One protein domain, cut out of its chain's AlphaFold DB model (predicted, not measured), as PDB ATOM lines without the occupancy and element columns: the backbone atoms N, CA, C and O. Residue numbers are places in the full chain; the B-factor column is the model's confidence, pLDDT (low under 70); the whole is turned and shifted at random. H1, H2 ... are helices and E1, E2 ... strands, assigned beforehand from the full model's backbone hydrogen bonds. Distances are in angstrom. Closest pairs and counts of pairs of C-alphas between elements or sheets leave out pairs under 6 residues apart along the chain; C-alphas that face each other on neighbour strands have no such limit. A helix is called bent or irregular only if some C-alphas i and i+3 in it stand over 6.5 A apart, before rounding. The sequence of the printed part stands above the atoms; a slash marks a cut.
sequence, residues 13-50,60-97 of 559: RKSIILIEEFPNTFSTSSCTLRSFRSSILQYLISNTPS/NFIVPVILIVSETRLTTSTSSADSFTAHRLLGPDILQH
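What this domain is: This is residues 13 to 50 and 60 to 97 of the 559 residues of the protein "Bgt-2315-2" of Blumeria graminis f. sp. tritici 96224 (UniProt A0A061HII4). Two short parallel strands, E1 and E2, lie side by side as a narrow ribbon, and after E1 the backbone folds back into the long helix H1, which runs beside the ribbon at some distance from it. The short helix H2 packs on H1, and residues 69 to 85 make a long loop that goes out to one end of the long axis, where Thr 76 lies. The printed part has 76 residues, with two named strands and two named helices in the order E1, H1, E2, H2; the sheet has the order E1, E2 and is parallel. The class is mixed, helices and strands, with 35 of the 76 residues, under half, in named elements. The whole is loose, with a radius of gyration of the C-alphas of 14.4 A, and elongated, spanning 47 by 26 by 20 A.

Where its parts are: Begin at Arg 13 and go on to C-alpha 17 at (33.114, 37.681, 19.306), where E1 begins; it holds residues 17 to 20 and is 9.8 A long. Next find C-alpha 31 at (11.860, 29.065, 16.301); from there H1, residues 31 to 47, runs 24.4 A. After the cut, look at residues 65 to 68 for E2, 10.0 A long. H2, residues 86 to 95, spans 8.3 A and ends with C-alpha 95 at (21.717, 32.215, 32.564). H2 is irregular: its C-alphas 89 and 92 are 9.5 A apart.

How they stand to each other: Look first at E1 and E2, which are parallel neighbours with 13 degrees between their directions. C-alphas 17 and 65 face each other at 4.7 A, and C-alphas 20 and 68 at 5.0 A. N 66 and O 17, 2.8 A apart, and N 19 and O 66, 2.9 A apart, are within hydrogen-bond range. Then turn to the helices: H1 and H2 touch, and their closest C-alphas are those of Arg 37 and Leu 90, at 6.1 A. Their lines stand at a steep tilt of 39 degrees, and they run the same way. E1 and H2 are apart. In H1 every O i to N i+4 pair is within hydrogen-bond range; in H2 it is 3 of 6.

The domain as a whole: The two C-alphas farthest apart are those of Asn 60 and Thr 76, at 47.4 A. Residues 51 to 59 are not printed, and across this cut, in the link from H1 to E2, C-alphas 50 and 60 are 15.1 A apart. The link from E1 to H1 is short, with 10 residues, and the link from E2 to H2 is long, with 17. The mean pLDDT of the printed part is 75.8; look for values under 70 at residue 13 and residues 24 to 29, 49 to 50, 60 to 61 and 72 to 83.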
ATOM      1  N   ARG A  13      44.603  33.781  19.436       60.31
ATOM      2  CA  ARG A  13      44.702  34.299  20.807       60.31
ATOM      3  C   ARG A  13      44.150  35.708  21.065       60.31
ATOM      4  O   ARG A  13      44.061  36.088  22.226       60.31
ATOM      5  N   LYS A  14      43.820  36.495  20.036       70.38
ATOM      6  CA  LYS A  14      43.330  37.883  20.178       70.38
ATOM      7  C   LYS A  14      41.960  38.128  19.536       70.38
ATOM      8  O   LYS A  14      41.629  39.271  19.241       70.38
ATOM      9  N   SER A  15      41.197  37.072  19.258       82.44
ATOM     10  CA  SER A  15      39.843  37.212  18.710       82.44
ATOM     11  C   SER A  15      38.806  37.208  19.832       82.44
ATOM     12  O   SER A  15      38.909  36.413  20.760       82.44
ATOM     13  N   ILE A  16      37.838  38.116  19.738       89.31
ATOM     14  CA  ILE A  16      36.663  38.214  20.608       89.31
ATOM     15  C   ILE A  16      35.460  38.280  19.673       89.31
ATOM     16  O   ILE A  16      35.519  38.964  18.649       89.31
ATOM     17  N   ILE A  17      34.394  37.557  20.000       90.81
ATOM     18  CA  ILE A  17      33.114  37.681  19.306       90.81
ATOM     19  C   ILE A  17      32.258  38.623  20.136       90.81
ATOM     20  O   ILE A  17      31.973  38.338  21.294       90.81
ATOM     21  N   LEU A  18      31.868  39.744  19.545       92.50
ATOM     22  CA  LEU A  18      30.984  40.721  20.156       92.50
ATOM     23  C   LEU A  18      29.643  40.662  19.426       92.50
ATOM     24  O   LEU A  18      29.597  40.822  18.206       92.50
ATOM     25  N   ILE A  19      28.583  40.366  20.170       91.06
ATOM     26  CA  ILE A  19      27.208  40.353  19.681       91.06
ATOM     27  C   ILE A  19      26.485  41.489  20.393       91.06
ATOM     28  O   ILE A  19      26.213  41.414  21.592       91.06
ATOM     29  N   GLU A  20      26.205  42.539  19.640       88.88
ATOM     30  CA  GLU A  20      25.394  43.673  20.068       88.88
ATOM     31  C   GLU A  20      24.098  43.671  19.263       88.88
ATOM     32  O   GLU A  20      24.063  43.130  18.158       88.88
ATOM     33  N   GLU A  21      23.065  44.293  19.829       81.00
ATOM     34  CA  GLU A  21      21.749  44.492  19.215       81.00
ATOM     35  C   GLU A  21      21.001  43.193  18.873       81.00
ATOM     36  O   GLU A  21      21.288  42.461  17.925       81.00
ATOM     37  N   PHE A  22      19.949  42.927  19.642       82.38
ATOM     38  CA  PHE A  22      19.046  41.813  19.390       82.38
ATOM     39  C   PHE A  22      17.731  42.338  18.816       82.38
ATOM     40  O   PHE A  22      17.227  43.355  19.289       82.38
ATOM     41  N   PRO A  23      17.133  41.665  17.818       72.94
ATOM     42  CA  PRO A  23      15.832  42.072  17.316       72.94
ATOM     43  C   PRO A  23      14.759  41.943  18.407       72.94
ATOM     44  O   PRO A  23      14.560  40.871  18.981       72.94
ATOM     45  N   ASN A  24      13.991  43.015  18.608       64.12
ATOM     46  CA  ASN A  24      12.854  43.047  19.539       64.12
ATOM     47  C   ASN A  24      11.712  42.089  19.138       64.12
ATOM     48  O   ASN A  24      10.786  41.859  19.904       64.12
ATOM     49  N   THR A  25      11.770  41.485  17.945       58.94
ATOM     50  CA  THR A  25      10.756  40.547  17.435       58.94
ATOM     51  C   THR A  25      10.895  39.126  17.982       58.94
ATOM     52  O   THR A  25      10.184  38.219  17.540       58.94
ATOM     53  N   PHE A  26      11.838  38.877  18.893       61.84
ATOM     54  CA  PHE A  26      11.979  37.574  19.526       61.84
ATOM     55  C   PHE A  26      10.811  37.294  20.482       61.84
ATOM     56  O   PHE A  26      10.901  37.468  21.694       61.84
ATOM     57  N   SER A  27       9.707  36.779  19.937       62.78
ATOM     58  CA  SER A  27       8.689  36.127  20.757       62.78
ATOM     59  C   SER A  27       9.311  34.919  21.464       62.78
ATOM     60  O   SER A  27      10.085  34.167  20.858       62.78
ATOM     61  N   THR A  28       8.921  34.686  22.718       60.81
ATOM     62  CA  THR A  28       9.320  33.522  23.536       60.81
ATOM     63  C   THR A  28       9.072  32.181  22.840       60.81
ATOM     64  O   THR A  28       9.737  31.189  23.135       60.81
ATOM     65  N   SER A  29       8.140  32.152  21.883       63.38
ATOM     66  CA  SER A  29       7.769  30.975  21.093       63.38
ATOM     67  C   SER A  29       8.455  30.878  19.720       63.38
ATOM     68  O   SER A  29       8.238  29.904  18.997       63.38
ATOM     69  N   SER A  30       9.291  31.853  19.344       73.25
ATOM     70  CA  SER A  30       9.907  31.892  18.015       73.25
ATOM     71  C   SER A  30      10.959  30.788  17.823       73.25
ATOM     72  O   SER A  30      11.818  30.533  18.673       73.25
ATOM     73  N   CYS A  31      10.906  30.117  16.668       78.00
ATOM     74  CA  CYS A  31      11.860  29.065  16.301       78.00
ATOM     75  C   CYS A  31      13.297  29.611  16.178       78.00
ATOM     76  O   CYS A  31      14.258  28.932  16.537       78.00
ATOM     77  N   THR A  32      13.440  30.866  15.742       82.75
ATOM     78  CA  THR A  32      14.722  31.575  15.625       82.75
ATOM     79  C   THR A  32      15.393  31.770  16.982       82.75
ATOM     80  O   THR A  32      16.562  31.419  17.127       82.75
ATOM     81  N   LEU A  33      14.653  32.231  17.997       83.06
ATOM     82  CA  LEU A  33      15.161  32.352  19.365       83.06
ATOM     83  C   LEU A  33      15.541  30.986  19.946       83.06
ATOM     84  O   LEU A  33      16.584  30.859  20.583       83.06
ATOM     85  N   ARG A  34      14.748  29.938  19.689       83.56
ATOM     86  CA  ARG A  34      15.102  28.578  20.121       83.56
ATOM     87  C   ARG A  34      16.405  28.105  19.476       83.56
ATOM     88  O   ARG A  34      17.270  27.605  20.188       83.56
ATOM     89  N   SER A  35      16.564  28.298  18.166       86.94
ATOM     90  CA  SER A  35      17.798  27.955  17.449       86.94
ATOM     91  C   SER A  35      18.998  28.727  17.999       86.94
ATOM     92  O   SER A  35      20.041  28.131  18.248       86.94
ATOM     93  N   PHE A  36      18.836  30.029  18.239       89.44
ATOM     94  CA  PHE A  36      19.865  30.887  18.822       89.44
ATOM     95  C   PHE A  36      20.301  30.396  20.210       89.44
ATOM     96  O   PHE A  36      21.490  30.170  20.445       89.44
ATOM     97  N   ARG A  37      19.338  30.128  21.102       89.31
ATOM     98  CA  ARG A  37      19.606  29.555  22.430       89.31
ATOM     99  C   ARG A  37      20.318  28.208  22.337       89.31
ATOM    100  O   ARG A  37      21.286  27.979  23.054       89.31
ATOM    101  N   SER A  38      19.880  27.322  21.439       88.31
ATOM    102  CA  SER A  38      20.531  26.024  21.228       88.31
ATOM    103  C   SER A  38      21.982  26.166  20.761       88.31
ATOM    104  O   SER A  38      22.840  25.443  21.263       88.31
ATOM    105  N   SER A  39      22.285  27.113  19.868       91.25
ATOM    106  CA  SER A  39      23.658  27.379  19.420       91.25
ATOM    107  C   SER A  39      24.554  27.884  20.553       91.25
ATOM    108  O   SER A  39      25.680  27.403  20.694       91.25
ATOM    109  N   ILE A  40      24.058  28.796  21.398       90.62
ATOM    110  CA  ILE A  40      24.805  29.277  22.573       90.62
ATOM    111  C   ILE A  40      25.024  28.147  23.578       90.62
ATOM    112  O   ILE A  40      26.141  27.963  24.055       90.62
ATOM    113  N   LEU A  41      23.997  27.347  23.875       88.88
ATOM    114  CA  LEU A  41      24.133  26.206  24.782       88.88
ATOM    115  C   LEU A  41      25.163  25.197  24.268       88.88
ATOM    116  O   LEU A  41      26.012  24.746  25.030       88.88
ATOM    117  N   GLN A  42      25.137  24.875  22.974       88.44
ATOM    118  CA  GLN A  42      26.121  23.977  22.373       88.44
ATOM    119  C   GLN A  42      27.544  24.543  22.478       88.44
ATOM    120  O   GLN A  42      28.483  23.802  22.782       88.44
ATOM    121  N   TYR A  43      27.700  25.851  22.269       89.12
ATOM    122  CA  TYR A  43      28.967  26.550  22.456       89.12
ATOM    123  C   TYR A  43      29.456  26.469  23.911       89.12
ATOM    124  O   TYR A  43      30.611  26.115  24.157       89.12
ATOM    125  N   LEU A  44      28.576  26.727  24.880       88.19
ATOM    126  CA  LEU A  44      28.891  26.671  26.307       88.19
ATOM    127  C   LEU A  44      29.276  25.257  26.757       88.19
ATOM    128  O   LEU A  44      30.302  25.091  27.418       88.19
ATOM    129  N   ILE A  45      28.523  24.234  26.345       84.75
ATOM    130  CA  ILE A  45      28.794  22.824  26.676       84.75
ATOM    131  C   ILE A  45      30.127  22.359  26.076       84.75
ATOM    132  O   ILE A  45      30.874  21.629  26.724       84.75
ATOM    133  N   SER A  46      30.448  22.786  24.852       83.69
ATOM    134  CA  SER A  46      31.690  22.382  24.174       83.69
ATOM    135  C   SER A  46      32.939  22.983  24.822       83.69
ATOM    136  O   SER A  46      34.005  22.371  24.780       83.69
ATOM    137  N   ASN A  47      32.810  24.172  25.419       79.12
ATOM    138  CA  ASN A  47      33.933  24.943  25.958       79.12
ATOM    139  C   ASN A  47      34.021  24.932  27.490       79.12
ATOM    140  O   ASN A  47      35.020  25.391  28.038       79.12
ATOM    141  N   THR A  48      33.018  24.387  28.183       76.75
ATOM    142  CA  THR A  48      33.009  24.282  29.646       76.75
ATOM    143  C   THR A  48      33.297  22.838  30.057       76.75
ATOM    144  O   THR A  48      32.413  21.981  29.965       76.75
ATOM    145  N   PRO A  49      34.522  22.509  30.501       65.00
ATOM    146  CA  PRO A  49      34.841  21.155  30.921       65.00
ATOM    147  C   PRO A  49      34.074  20.805  32.203       65.00
ATOM    148  O   PRO A  49      34.187  21.481  33.223       65.00
ATOM    149  N   SER A  50      33.315  19.706  32.171       58.03
ATOM    150  CA  SER A  50      32.767  19.110  33.391       58.03
ATOM    151  C   SER A  50      33.919  18.742  34.330       58.03
ATOM    152  O   SER A  50      34.880  18.088  33.914       58.03
ATOM    153  N   ASN A  60      42.975  23.793  23.728       60.09
ATOM    154  CA  ASN A  60      42.097  24.364  22.728       60.09
ATOM    155  C   ASN A  60      41.794  25.796  23.168       60.09
ATOM    156  O   ASN A  60      41.229  26.030  24.232       60.09
ATOM    157  N   PHE A  61      42.261  26.758  22.378       67.50
ATOM    158  CA  PHE A  61      42.009  28.171  22.622       67.50
ATOM    159  C   PHE A  61      40.516  28.467  22.423       67.50
ATOM    160  O   PHE A  61      39.987  28.229  21.335       67.50
ATOM    161  N   ILE A  62      39.860  28.982  23.463       75.81
ATOM    162  CA  ILE A  62      38.444  29.364  23.452       75.81
ATOM    163  C   ILE A  62      38.352  30.843  23.064       75.81
ATOM    164  O   ILE A  62      39.069  31.676  23.617       75.81
ATOM    165  N   VAL A  63      37.482  31.169  22.109       85.38
ATOM    166  CA  VAL A  63      37.236  32.550  21.666       85.38
ATOM    167  C   VAL A  63      36.136  33.148  22.547       85.38
ATOM    168  O   VAL A  63      35.002  32.705  22.433       85.38
ATOM    169  N   PRO A  64      36.397  34.126  23.427       88.25
ATOM    170  CA  PRO A  64      35.351  34.680  24.287       88.25
ATOM    171  C   PRO A  64      34.226  35.320  23.460       88.25
ATOM    172  O   PRO A  64      34.486  35.994  22.459       88.25
ATOM    173  N   VAL A  65      32.984  35.100  23.897       90.38
ATOM    174  CA  VAL A  65      31.774  35.693  23.316       90.38
ATOM    175  C   VAL A  65      31.215  36.689  24.325       90.38
ATOM    176  O   VAL A  65      30.911  36.309  25.452       90.38
ATOM    177  N   ILE A  66      31.090  37.950  23.922       92.06
ATOM    178  CA  ILE A  66      30.497  39.031  24.707       92.06
ATOM    179  C   ILE A  66      29.140  39.347  24.086       92.06
ATOM    180  O   ILE A  66      29.063  39.634  22.891       92.06
ATOM    181  N   LEU A  67      28.080  39.274  24.888       91.50
ATOM    182  CA  LEU A  67      26.732  39.656  24.481       91.50
ATOM    183  C   LEU A  67      26.343  40.932  25.225       91.50
ATOM    184  O   LEU A  67      26.396  40.953  26.453       91.50
ATOM    185  N   ILE A  68      25.943  41.971  24.495       90.75
ATOM    186  CA  ILE A  68      25.445  43.216  25.089       90.75
ATOM    187  C   ILE A  68      23.930  43.252  24.945       90.75
ATOM    188  O   ILE A  68      23.396  43.331  23.840       90.75
ATOM    189  N   VAL A  69      23.242  43.181  26.083       85.69
ATOM    190  CA  VAL A  69      21.783  43.213  26.176       85.69
ATOM    191  C   VAL A  69      21.372  44.520  26.837       85.69
ATOM    192  O   VAL A  69      21.720  44.776  27.986       85.69
ATOM    193  N   SER A  70      20.624  45.344  26.111       80.81
ATOM    194  CA  SER A  70      20.002  46.540  26.671       80.81
ATOM    195  C   SER A  70      18.644  46.170  27.252       80.81
ATOM    196  O   SER A  70      17.677  46.001  26.512       80.81
ATOM    197  N   GLU A  71      18.575  46.026  28.575       75.00
ATOM    198  CA  GLU A  71      17.299  45.886  29.273       75.00
ATOM    199  C   GLU A  71      16.706  47.268  29.541       75.00
ATOM    200  O   GLU A  71      17.315  48.110  30.205       75.00
ATOM    201  N   THR A  72      15.487  47.508  29.069       61.81
ATOM    202  CA  THR A  72      14.697  48.637  29.555       61.81
ATOM    203  C   THR A  72      14.171  48.252  30.932       61.81
ATOM    204  O   THR A  72      13.227  47.460  31.038       61.81
ATOM    205  N   ARG A  73      14.794  48.767  32.005       52.22
ATOM    206  CA  ARG A  73      14.213  48.655  33.353       52.22
ATOM    207  C   ARG A  73      12.780  49.179  33.288       52.22
ATOM    208  O   ARG A  73      12.501  50.077  32.495       52.22
ATOM    209  N   LEU A  74      11.906  48.599  34.114       48.84
ATOM    210  CA  LEU A  74      10.499  48.968  34.304       48.84
ATOM    211  C   LEU A  74      10.385  50.409  34.821       48.84
ATOM    212  O   LEU A  74       9.996  50.661  35.956       48.84
ATOM    213  N   THR A  75      10.797  51.360  34.003       45.44
ATOM    214  CA  THR A  75      10.420  52.747  34.138       45.44
ATOM    215  C   THR A  75       8.984  52.814  33.650       45.44
ATOM    216  O   THR A  75       8.577  52.111  32.719       45.44
ATOM    217  N   THR A  76       8.202  53.622  34.345       48.56
ATOM    218  CA  THR A  76       6.753  53.770  34.211       48.56
ATOM    219  C   THR A  76       6.285  54.004  32.766       48.56
ATOM    220  O   THR A  76       5.123  53.768  32.451       48.56
ATOM    221  N   SER A  77       7.189  54.406  31.870       48.31
ATOM    222  CA  SER A  77       6.938  54.713  30.463       48.31
ATOM    223  C   SER A  77       6.840  53.515  29.517       48.31
ATOM    224  O   SER A  77       6.378  53.688  28.393       48.31
ATOM    225  N   THR A  78       7.246  52.304  29.922       49.50
ATOM    226  CA  THR A  78       7.192  51.121  29.038       49.50
ATOM    227  C   THR A  78       6.409  49.969  29.661       49.50
ATOM    228  O   THR A  78       6.604  49.624  30.826       49.50
ATOM    229  N   SER A  79       5.508  49.370  28.875       51.19
ATOM    230  CA  SER A  79       4.685  48.237  29.303       51.19
ATOM    231  C   SER A  79       5.568  47.055  29.718       51.19
ATOM    232  O   SER A  79       6.368  46.546  28.930       51.19
ATOM    233  N   SER A  80       5.414  46.584  30.960       51.31
ATOM    234  CA  SER A  80       6.268  45.538  31.545       51.31
ATOM    235  C   SER A  80       6.195  44.190  30.824       51.31
ATOM    236  O   SER A  80       7.020  43.314  31.067       51.31
ATOM    237  N   ALA A  81       5.165  43.977  30.002       50.59
ATOM    238  CA  ALA A  81       4.970  42.737  29.263       50.59
ATOM    239  C   ALA A  81       5.834  42.661  27.994       50.59
ATOM    240  O   ALA A  81       6.127  41.551  27.544       50.59
ATOM    241  N   ASP A  82       6.265  43.806  27.457       54.16
ATOM    242  CA  ASP A  82       6.977  43.916  26.176       54.16
ATOM    243  C   ASP A  82       8.472  44.244  26.339       54.16
ATOM    244  O   ASP A  82       9.214  44.355  25.365       54.16
ATOM    245  N   SER A  83       8.951  44.361  27.582       63.62
ATOM    246  CA  SER A  83      10.356  44.644  27.844       63.62
ATOM    247  C   SER A  83      11.242  43.470  27.423       63.62
ATOM    248  O   SER A  83      11.057  42.306  27.801       63.62
ATOM    249  N   PHE A  84      12.235  43.788  26.597       71.56
ATOM    250  CA  PHE A  84      13.295  42.870  26.230       71.56
ATOM    251  C   PHE A  84      14.200  42.653  27.447       71.56
ATOM    252  O   PHE A  84      14.902  43.565  27.880       71.56
ATOM    253  N   THR A  85      14.161  41.451  28.020       76.38
ATOM    254  CA  THR A  85      15.007  41.062  29.156       76.38
ATOM    255  C   THR A  85      16.012  39.996  28.729       76.38
ATOM    256  O   THR A  85      15.741  39.170  27.850       76.38
ATOM    257  N   ALA A  86      17.171  39.947  29.386       80.88
ATOM    258  CA  ALA A  86      18.151  38.880  29.207       80.88
ATOM    259  C   ALA A  86      17.540  37.513  29.545       80.88
ATOM    260  O   ALA A  86      17.840  36.519  28.880       80.88
ATOM    261  N   HIS A  87      16.616  37.470  30.513       79.88
ATOM    262  CA  HIS A  87      15.835  36.275  30.832       79.88
ATOM    263  C   HIS A  87      14.989  35.807  29.639       79.88
ATOM    264  O   HIS A  87      15.026  34.628  29.276       79.88
ATOM    265  N   ARG A  88      14.306  36.724  28.947       78.06
ATOM    266  CA  ARG A  88      13.523  36.406  27.751       78.06
ATOM    267  C   ARG A  88      14.382  36.074  26.536       78.06
ATOM    268  O   ARG A  88      13.973  35.242  25.733       78.06
ATOM    269  N   LEU A  89      15.577  36.641  26.395       84.19
ATOM    270  CA  LEU A  89      16.483  36.322  25.288       84.19
ATOM    271  C   LEU A  89      17.177  34.966  25.485       84.19
ATOM    272  O   LEU A  89      17.064  34.075  24.643       84.19
ATOM    273  N   LEU A  90      17.886  34.800  26.600       85.50
ATOM    274  CA  LEU A  90      18.788  33.672  26.846       85.50
ATOM    275  C   LEU A  90      18.078  32.502  27.531       85.50
ATOM    276  O   LEU A  90      18.399  31.339  27.291       85.50
ATOM    277  N   GLY A  91      17.049  32.791  28.321       82.50
ATOM    278  CA  GLY A  91      16.356  31.790  29.111       82.50
ATOM    279  C   GLY A  91      17.167  31.327  30.324       82.50
ATOM    280  O   GLY A  91      18.381  31.540  30.421       82.50
ATOM    281  N   PRO A  92      16.498  30.647  31.261       79.31
ATOM    282  CA  PRO A  92      17.113  30.232  32.514       79.31
ATOM    283  C   PRO A  92      18.202  29.159  32.321       79.31
ATOM    284  O   PRO A  92      19.135  29.104  33.117       79.31
ATOM    285  N   ASP A  93      18.141  28.358  31.247       80.69
ATOM    286  CA  ASP A  93      19.140  27.317  30.946       80.69
ATOM    287  C   ASP A  93      20.535  27.900  30.677       80.69
ATOM    288  O   ASP A  93      21.547  27.324  31.073       80.69
ATOM    289  N   ILE A  94      20.590  29.043  29.986       85.81
ATOM    290  CA  ILE A  94      21.844  29.719  29.643       85.81
ATOM    291  C   ILE A  94      22.311  30.570  30.821       85.81
ATOM    292  O   ILE A  94      23.485  30.512  31.177       85.81
ATOM    293  N   LEU A  95      21.395  31.316  31.451       85.12
ATOM    294  CA  LEU A  95      21.717  32.215  32.564       85.12
ATOM    295  C   LEU A  95      22.292  31.491  33.789       85.12
ATOM    296  O   LEU A  95      23.108  32.058  34.505       85.12
ATOM    297  N   GLN A  96      21.892  30.240  34.026       81.94
ATOM    298  CA  GLN A  96      22.394  29.432  35.146       81.94
ATOM    299  C   GLN A  96      23.652  28.618  34.797       81.94
ATOM    300  O   GLN A  96      24.138  27.845  35.625       81.94
ATOM    301  N   HIS A  97      24.178  28.740  33.577       84.12
ATOM    302  CA  HIS A  97      25.315  27.944  33.137       84.12
ATOM    303  C   HIS A  97      26.624  28.437  33.790       84.12
ATOM    304  O   HIS A  97      26.920  29.626  33.725       84.12
TER     305      HIS A  97